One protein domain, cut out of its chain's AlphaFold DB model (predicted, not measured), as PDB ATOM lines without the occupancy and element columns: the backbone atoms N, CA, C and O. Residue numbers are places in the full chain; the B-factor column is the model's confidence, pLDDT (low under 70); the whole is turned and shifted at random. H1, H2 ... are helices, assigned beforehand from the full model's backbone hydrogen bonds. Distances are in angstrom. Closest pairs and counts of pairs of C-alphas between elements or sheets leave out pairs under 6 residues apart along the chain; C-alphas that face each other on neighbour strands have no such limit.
ATOM      1  N   ALA A   5      56.920  56.686  29.939       92.00
ATOM      2  CA  ALA A   5      55.934  57.409  29.138       92.00
ATOM      3  C   ALA A   5      54.998  56.470  28.350       92.00
ATOM      4  O   ALA A   5      53.788  56.685  28.320       92.00
ATOM      5  N   VAL A   6      55.540  55.392  27.772       91.31
ATOM      6  CA  VAL A   6      54.762  54.387  27.028       91.31
ATOM      7  C   VAL A   6      53.822  53.637  27.970       91.31
ATOM      8  O   VAL A   6      52.660  53.424  27.636       91.31
ATOM      9  N   GLN A   7      54.295  53.288  29.170       89.31
ATOM     10  CA  GLN A   7      53.462  52.633  30.183       89.31
ATOM     11  C   GLN A   7      52.307  53.538  30.632       89.31
ATOM     12  O   GLN A   7      51.169  53.083  30.737       89.31
ATOM     13  N   LYS A   8      52.578  54.831  30.862       93.31
ATOM     14  CA  LYS A   8      51.555  55.816  31.237       93.31
ATOM     15  C   LYS A   8      50.505  55.979  30.138       93.31
ATOM     16  O   LYS A   8      49.315  55.939  30.437       93.31
ATOM     17  N   LEU A   9      50.931  56.092  28.879       94.38
ATOM     18  CA  LEU A   9      50.020  56.190  27.739       94.38
ATOM     19  C   LEU A   9      49.135  54.944  27.610       94.38
ATOM     20  O   LEU A   9      47.922  55.062  27.457       94.38
ATOM     21  N   PHE A  10      49.723  53.754  27.751       93.50
ATOM     22  CA  PHE A  10      48.969  52.503  27.750       93.50
ATOM     23  C   PHE A  10      47.914  52.468  28.866       93.50
ATOM     24  O   PHE A  10      46.763  52.128  28.606       93.50
ATOM     25  N   ARG A  11      48.264  52.887  30.090       92.88
ATOM     26  CA  ARG A  11      47.307  52.977  31.207       92.88
ATOM     27  C   ARG A  11      46.159  53.946  30.914       92.88
ATOM     28  O   ARG A  11      45.020  53.615  31.226       92.88
ATOM     29  N   ILE A  12      46.435  55.089  30.284       95.19
ATOM     30  CA  ILE A  12      45.401  56.047  29.860       95.19
ATOM     31  C   ILE A  12      44.457  55.398  28.842       95.19
ATOM     32  O   ILE A  12      43.247  55.438  29.032       95.19
ATOM     33  N   PHE A  13      44.978  54.735  27.806       95.31
ATOM     34  CA  PHE A  13      44.137  54.044  26.821       95.31
ATOM     35  C   PHE A  13      43.312  52.912  27.437       95.31
ATOM     36  O   PHE A  13      42.154  52.728  27.068       95.31
ATOM     37  N   MET A  14      43.871  52.192  28.412       95.62
ATOM     38  CA  MET A  14      43.133  51.186  29.173       95.62
ATOM     39  C   MET A  14      42.028  51.803  30.042       95.62
ATOM     40  O   MET A  14      40.982  51.181  30.191       95.62
ATOM     41  N   ALA A  15      42.240  52.987  30.625       94.50
ATOM     42  CA  ALA A  15      41.234  53.689  31.428       94.50
ATOM     43  C   ALA A  15      40.112  54.286  30.560       94.50
ATOM     44  O   ALA A  15      38.940  54.217  30.918       94.50
ATOM     45  N   LEU A  16      40.460  54.800  29.378       96.56
ATOM     46  CA  LEU A  16      39.517  55.329  28.388       96.56
ATOM     47  C   LEU A  16      38.825  54.239  27.557       96.56
ATOM     48  O   LEU A  16      38.080  54.563  26.638       96.56
ATOM     49  N   HIS A  17      39.081  52.956  27.839       95.75
ATOM     50  CA  HIS A  17      38.535  51.826  27.081       95.75
ATOM     51  C   HIS A  17      38.787  51.947  25.565       95.75
ATOM     52  O   HIS A  17      37.954  51.558  24.744       95.75
ATOM     53  N   ALA A  18      39.954  52.478  25.177       96.69
ATOM     54  CA  ALA A  18      40.336  52.768  23.793       96.69
ATOM     55  C   ALA A  18      40.721  51.492  23.013       96.69
ATOM     56  O   ALA A  18      41.825  51.357  22.476       96.69
ATOM     57  N   ARG A  19      39.791  50.534  22.956       97.25
ATOM     58  CA  ARG A  19      39.944  49.198  22.371       97.25
ATOM     59  C   ARG A  19      40.463  49.209  20.927       97.25
ATOM     60  O   ARG A  19      41.441  48.502  20.678       97.25
ATOM     61  N   PRO A  20      39.911  50.009  19.986       97.31
ATOM     62  CA  PRO A  20      40.404  50.020  18.606       97.31
ATOM     63  C   PRO A  20      41.869  50.453  18.508       97.31
ATOM     64  O   PRO A  20      42.644  49.855  17.767       97.31
ATOM     65  N   LEU A  21      42.271  51.452  19.300       96.19
ATOM     66  CA  LEU A  21      43.630  51.985  19.289       96.19
ATOM     67  C   LEU A  21      44.637  50.991  19.876       96.19
ATOM     68  O   LEU A  21      45.713  50.795  19.316       96.19
ATOM     69  N   ILE A  22      44.271  50.325  20.973       96.12
ATOM     70  CA  ILE A  22      45.098  49.279  21.581       96.12
ATOM     71  C   ILE A  22      45.290  48.121  20.599       96.12
ATOM     72  O   ILE A  22      46.427  47.726  20.336       96.12
ATOM     73  N   ASN A  23      44.207  47.637  19.985       97.50
ATOM     74  CA  ASN A  23      44.276  46.566  18.993       97.50
ATOM     75  C   ASN A  23      45.119  46.963  17.771       97.50
ATOM     76  O   ASN A  23      45.919  46.158  17.300       97.50
ATOM     77  N   LEU A  24      45.001  48.206  17.293       97.19
ATOM     78  CA  LEU A  24      45.809  48.719  16.186       97.19
ATOM     79  C   LEU A  24      47.305  48.713  16.522       97.19
ATOM     80  O   LEU A  24      48.112  48.180  15.763       97.19
ATOM     81  N   VAL A  25      47.684  49.280  17.671       95.56
ATOM     82  CA  VAL A  25      49.091  49.380  18.087       95.56
ATOM     83  C   VAL A  25      49.708  47.995  18.276       95.56
ATOM     84  O   VAL A  25      50.804  47.742  17.771       95.56
ATOM     85  N   PHE A  26      49.020  47.089  18.975       95.44
ATOM     86  CA  PHE A  26      49.511  45.723  19.160       95.44
ATOM     87  C   PHE A  26      49.530  44.935  17.849       95.44
ATOM     88  O   PHE A  26      50.492  44.212  17.616       95.44
ATOM     89  N   GLY A  27      48.564  45.140  16.950       96.31
ATOM     90  CA  GLY A  27      48.565  44.535  15.618       96.31
ATOM     91  C   GLY A  27      49.749  44.985  14.756       96.31
ATOM     92  O   GLY A  27      50.378  44.162  14.094       96.31
ATOM     93  N   ILE A  28      50.113  46.273  14.794       96.69
ATOM     94  CA  ILE A  28      51.310  46.781  14.102       96.69
ATOM     95  C   ILE A  28      52.584  46.160  14.685       96.69
ATOM     96  O   ILE A  28      53.485  45.799  13.931       96.69
ATOM     97  N   LYS A  29      52.673  46.030  16.014       94.75
ATOM     98  CA  LYS A  29      53.838  45.425  16.677       94.75
ATOM     99  C   LYS A  29      53.962  43.930  16.391       94.75
ATOM    100  O   LYS A  29      55.050  43.488  16.052       94.75
ATOM    101  N   ALA A  30      52.859  43.187  16.462       95.75
ATOM    102  CA  ALA A  30      52.813  41.762  16.139       95.75
ATOM    103  C   ALA A  30      53.328  41.490  14.717       95.75
ATOM    104  O   ALA A  30      54.160  40.618  14.510       95.75
ATOM    105  N   LYS A  31      52.932  42.314  13.739       96.06
ATOM    106  CA  LYS A  31      53.418  42.187  12.354       96.06
ATOM    107  C   LYS A  31      54.927  42.394  12.189       96.06
ATOM    108  O   LYS A  31      55.469  41.975  11.173       96.06
ATOM    109  N   LYS A  32      55.585  43.085  13.124       95.69
ATOM    110  CA  LYS A  32      57.022  43.393  13.057       95.69
ATOM    111  C   LYS A  32      57.880  42.423  13.863       95.69
ATOM    112  O   LYS A  32      59.012  42.177  13.476       95.69
ATOM    113  N   GLU A  33      57.352  41.902  14.967       94.00
ATOM    114  CA  GLU A  33      58.117  41.146  15.958       94.00
ATOM    115  C   GLU A  33      57.458  39.782  16.225       94.00
ATOM    116  O   GLU A  33      56.422  39.734  16.901       94.00
ATOM    117  N   PRO A  34      58.051  38.664  15.761       93.94
ATOM    118  CA  PRO A  34      57.470  37.327  15.909       93.94
ATOM    119  C   PRO A  34      57.169  36.931  17.359       93.94
ATOM    120  O   PRO A  34      56.138  36.321  17.634       93.94
ATOM    121  N   VAL A  35      58.027  37.325  18.305       90.56
ATOM    122  CA  VAL A  35      57.825  37.053  19.739       90.56
ATOM    123  C   VAL A  35      56.582  37.774  20.273       90.56
ATOM    124  O   VAL A  35      55.846  37.217  21.084       90.56
ATOM    125  N   ILE A  36      56.306  38.994  19.795       92.56
ATOM    126  CA  ILE A  36      55.105  39.746  20.184       92.56
ATOM    127  C   ILE A  36      53.855  39.114  19.568       92.56
ATOM    128  O   ILE A  36      52.844  38.993  20.256       92.56
ATOM    129  N   ASP A  37      53.909  38.709  18.297       95.94
ATOM    130  CA  ASP A  37      52.793  38.024  17.634       95.94
ATOM    131  C   ASP A  37      52.427  36.719  18.344       95.94
ATOM    132  O   ASP A  37      51.270  36.520  18.727       95.94
ATOM    133  N   TRP A  38      53.427  35.869  18.585       95.06
ATOM    134  CA  TRP A  38      53.249  34.626  19.323       95.06
ATOM    135  C   TRP A  38      52.715  34.889  20.735       95.06
ATOM    136  O   TRP A  38      51.706  34.299  21.117       95.06
ATOM    137  N   GLY A  39      53.321  35.818  21.484       93.38
ATOM    138  CA  GLY A  39      52.924  36.119  22.861       93.38
ATOM    139  C   GLY A  39      51.495  36.653  22.970       93.38
ATOM    140  O   GLY A  39      50.751  36.251  23.863       93.38
ATOM    141  N   LEU A  40      51.064  37.501  22.030       95.38
ATOM    142  CA  LEU A  40      49.679  37.971  21.967       95.38
ATOM    143  C   LEU A  40      48.714  36.838  21.629       95.38
ATOM    144  O   LEU A  40      47.691  36.715  22.293       95.38
ATOM    145  N   LYS A  41      49.010  36.015  20.617       96.50
ATOM    146  CA  LYS A  41      48.146  34.888  20.227       96.50
ATOM    147  C   LYS A  41      48.014  33.870  21.351       96.50
ATOM    148  O   LYS A  41      46.901  33.479  21.689       96.50
ATOM    149  N   HIS A  42      49.139  33.488  21.949       95.88
ATOM    150  CA  HIS A  42      49.172  32.548  23.057       95.88
ATOM    151  C   HIS A  42      48.447  33.107  24.286       95.88
ATOM    152  O   HIS A  42      47.589  32.432  24.840       95.88
ATOM    153  N   GLY A  43      48.710  34.362  24.664       95.25
ATOM    154  CA  GLY A  43      48.015  35.019  25.771       95.25
ATOM    155  C   GLY A  43      46.510  35.166  25.531       95.25
ATOM    156  O   GLY A  43      45.706  34.860  26.404       95.25
ATOM    157  N   MET A  44      46.091  35.558  24.326       97.62
ATOM    158  CA  MET A  44      44.669  35.614  23.973       97.62
ATOM    159  C   MET A  44      44.001  34.241  24.060       97.62
ATOM    160  O   MET A  44      42.893  34.149  24.575       97.62
ATOM    161  N   TYR A  45      44.676  33.183  23.612       97.88
ATOM    162  CA  TYR A  45      44.183  31.816  23.744       97.88
ATOM    163  C   TYR A  45      44.069  31.393  25.216       97.88
ATOM    164  O   TYR A  45      42.979  31.048  25.665       97.88
ATOM    165  N   ALA A  46      45.161  31.488  25.980       96.81
ATOM    166  CA  ALA A  46      45.239  31.015  27.363       96.81
ATOM    167  C   ALA A  46      44.261  31.736  28.300       96.81
ATOM    168  O   ALA A  46      43.714  31.136  29.218       96.81
ATOM    169  N   TYR A  47      44.024  33.024  28.054       96.56
ATOM    170  CA  TYR A  47      43.097  33.823  28.842       96.56
ATOM    171  C   TYR A  47      41.733  33.951  28.164       96.56
ATOM    172  O   TYR A  47      40.932  34.750  28.624       96.56
ATOM    173  N   GLU A  48      41.436  33.233  27.077       97.00
ATOM    174  CA  GLU A  48      40.156  33.290  26.347       97.00
ATOM    175  C   GLU A  48      39.723  34.721  25.958       97.00
ATOM    176  O   GLU A  48      38.567  35.138  26.117       97.00
ATOM    177  N   ALA A  49      40.675  35.542  25.531       97.56
ATOM    178  CA  ALA A  49      40.432  36.899  25.073       97.56
ATOM    179  C   ALA A  49      40.297  36.949  23.549       97.56
ATOM    180  O   ALA A  49      41.044  36.318  22.812       97.56
ATOM    181  N   LYS A  50      39.352  37.761  23.066       96.81
ATOM    182  CA  LYS A  50      39.088  37.905  21.625       96.81
ATOM    183  C   LYS A  50      40.109  38.788  20.901       96.81
ATOM    184  O   LYS A  50      40.219  38.710  19.684       96.81
ATOM    185  N   ASP A  51      40.784  39.676  21.627       97.50
ATOM    186  CA  ASP A  51      41.747  40.635  21.087       97.50
ATOM    187  C   ASP A  51      42.742  41.124  22.158       97.50
ATOM    188  O   ASP A  51      42.612  40.810  23.345       97.50
ATOM    189  N   ALA A  52      43.744  41.906  21.737       96.62
ATOM    190  CA  ALA A  52      44.809  42.408  22.606       96.62
ATOM    191  C   ALA A  52      44.278  43.284  23.751       96.62
ATOM    192  O   ALA A  52      44.774  43.211  24.875       96.62
ATOM    193  N   TYR A  53      43.250  44.095  23.487       97.69
ATOM    194  CA  TYR A  53      42.574  44.870  24.521       97.69
ATOM    195  C   TYR A  53      41.907  43.978  25.572       97.69
ATOM    196  O   TYR A  53      42.129  44.166  26.769       97.69
ATOM    197  N   GLY A  54      41.111  42.996  25.141       97.56
ATOM    198  CA  GLY A  54      40.453  42.050  26.035       97.56
ATOM    199  C   GLY A  54      41.464  41.244  26.845       97.56
ATOM    200  O   GLY A  54      41.267  41.036  28.039       97.56
ATOM    201  N   TYR A  55      42.586  40.868  26.230       97.44
ATOM    202  CA  TYR A  55      43.676  40.195  26.927       97.44
ATOM    203  C   TYR A  55      44.266  41.092  28.022       97.44
ATOM    204  O   TYR A  55      44.326  40.696  29.184       97.44
ATOM    205  N   ALA A  56      44.590  42.345  27.693       95.00
ATOM    206  CA  ALA A  56      45.074  43.320  28.665       95.00
ATOM    207  C   ALA A  56      44.072  43.611  29.796       95.00
ATOM    208  O   ALA A  56      44.489  43.895  30.919       95.00
ATOM    209  N   GLN A  57      42.763  43.567  29.530       95.69
ATOM    210  CA  GLN A  57      41.748  43.680  30.580       95.69
ATOM    211  C   GLN A  57      41.777  42.471  31.517       95.69
ATOM    212  O   GLN A  57      41.776  42.665  32.729       95.69
ATOM    213  N   LYS A  58      41.838  41.250  30.973       96.06
ATOM    214  CA  LYS A  58      41.868  40.022  31.779       96.06
ATOM    215  C   LYS A  58      43.117  39.923  32.647       96.06
ATOM    216  O   LYS A  58      43.001  39.526  33.798       96.06
ATOM    217  N   LEU A  59      44.276  40.372  32.161       93.06
ATOM    218  CA  LEU A  59      45.506  40.402  32.962       93.06
ATOM    219  C   LEU A  59      45.372  41.212  34.261       93.06
ATOM    220  O   LEU A  59      46.038  40.890  35.237       93.06
ATOM    221  N   LYS A  60      44.485  42.217  34.320       90.75
ATOM    222  CA  LYS A  60      44.242  42.990  35.553       90.75
ATOM    223  C   LYS A  60      43.641  42.161  36.691       90.75
ATOM    224  O   LYS A  60      43.665  42.616  37.825       90.75
ATOM    225  N   LEU A  61      43.071  40.993  36.389       91.94
ATOM    226  CA  LEU A  61      42.508  40.086  37.389       91.94
ATOM    227  C   LEU A  61      43.593  39.300  38.140       91.94
ATOM    228  O   LEU A  61      43.308  38.718  39.180       91.94
TER     229      LEU A  61
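AT A GLANCE: This is residues 5 to 61 of the 143 residues of an uncharacterized protein of Ruminococcus sp. CAG:353 (UniProt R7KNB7). Three helices, H1, H2 and H3, run back and forth as a splayed zigzag, and a short fourth helix, H4, sits in the mouth of the V that H2 and H3 make. H1 folds back from the start of H2 as a helical hairpin, while H3 folds back from the end of H2 at a corner. The 57 printed residues hold four named helices, in the order H1, H2, H3, H4, and no named strand; the class is all helix. The whole is compact, with a radius of gyration of the C-alphas of 10.9 A and a rounded outline spanning 26 by 25 by 18 A.

HOW THE PARTS SIT: Start at residues 5 to 15, which are H1, and go on to residues 19 to 32, which are H2, the hub that touches the three other helices. H1 and H2 are a hairpin: they touch, opposite ways at a steep tilt of 42 degrees, and H2 does so with residues 19 to 22 alone. Their closest C-alphas, of Phe 13 and Ile 22, are 7.1 A apart. Next come residues 34 to 46, H3, which touches H2 only at the corner by their link, at a steep tilt of 46 degrees, opposite ways. There the closest C-alphas, of Ala 30 and Asp 37, are 4.0 A apart. Last are residues 52 to 59, H4, which touches H2 about perpendicular, at 76 degrees; their closest C-alphas, of Arg 19 and Tyr 53, are 5.5 A apart. H4 also touches H3, the same way at a steep tilt of 57 degrees, with residues 40 to 44 of H3 alone; the closest C-alphas, of Met 44 and Tyr 55, are 5.5 A apart. The helix packing is mostly crossed: of the 3 pairs of helices that touch, and not only at the corner, which are H1 and H2, H2 and H4, and H3 and H4, 0 are at a shallow tilt. H1 and H4 are close but not clearly touching, with the closest C-alphas, of Met 14 and Gln 57, 7.8 A apart, and H1 and H3 are apart. In H1, H3 and H4 every O i to N i+4 pair is within hydrogen-bond range; in H2, 9 of 10 are.

IN THESE COORDINATES: Find C-alpha 5 at (55.934, 57.409, 29.138); from there H1 runs 15.3 A to C-alpha 15. H2, the longest helix, begins at C-alpha 19 at (39.944, 49.198, 22.371) and covers 20.3 A to C-alpha 32. H3 runs 17.9 A from C-alpha 34 to C-alpha 46. H4 runs 10.6 A from C-alpha 52 and ends at C-alpha 59, at (45.506, 40.402, 32.962).

THE WHOLE: Look at Ala 5 and Glu 48 for the two C-alphas farthest apart, 29.0 A. The printed part has no cut, and the three links between helices are tight. The mean pLDDT of the printed part is 95.3, and no printed residue is under 70.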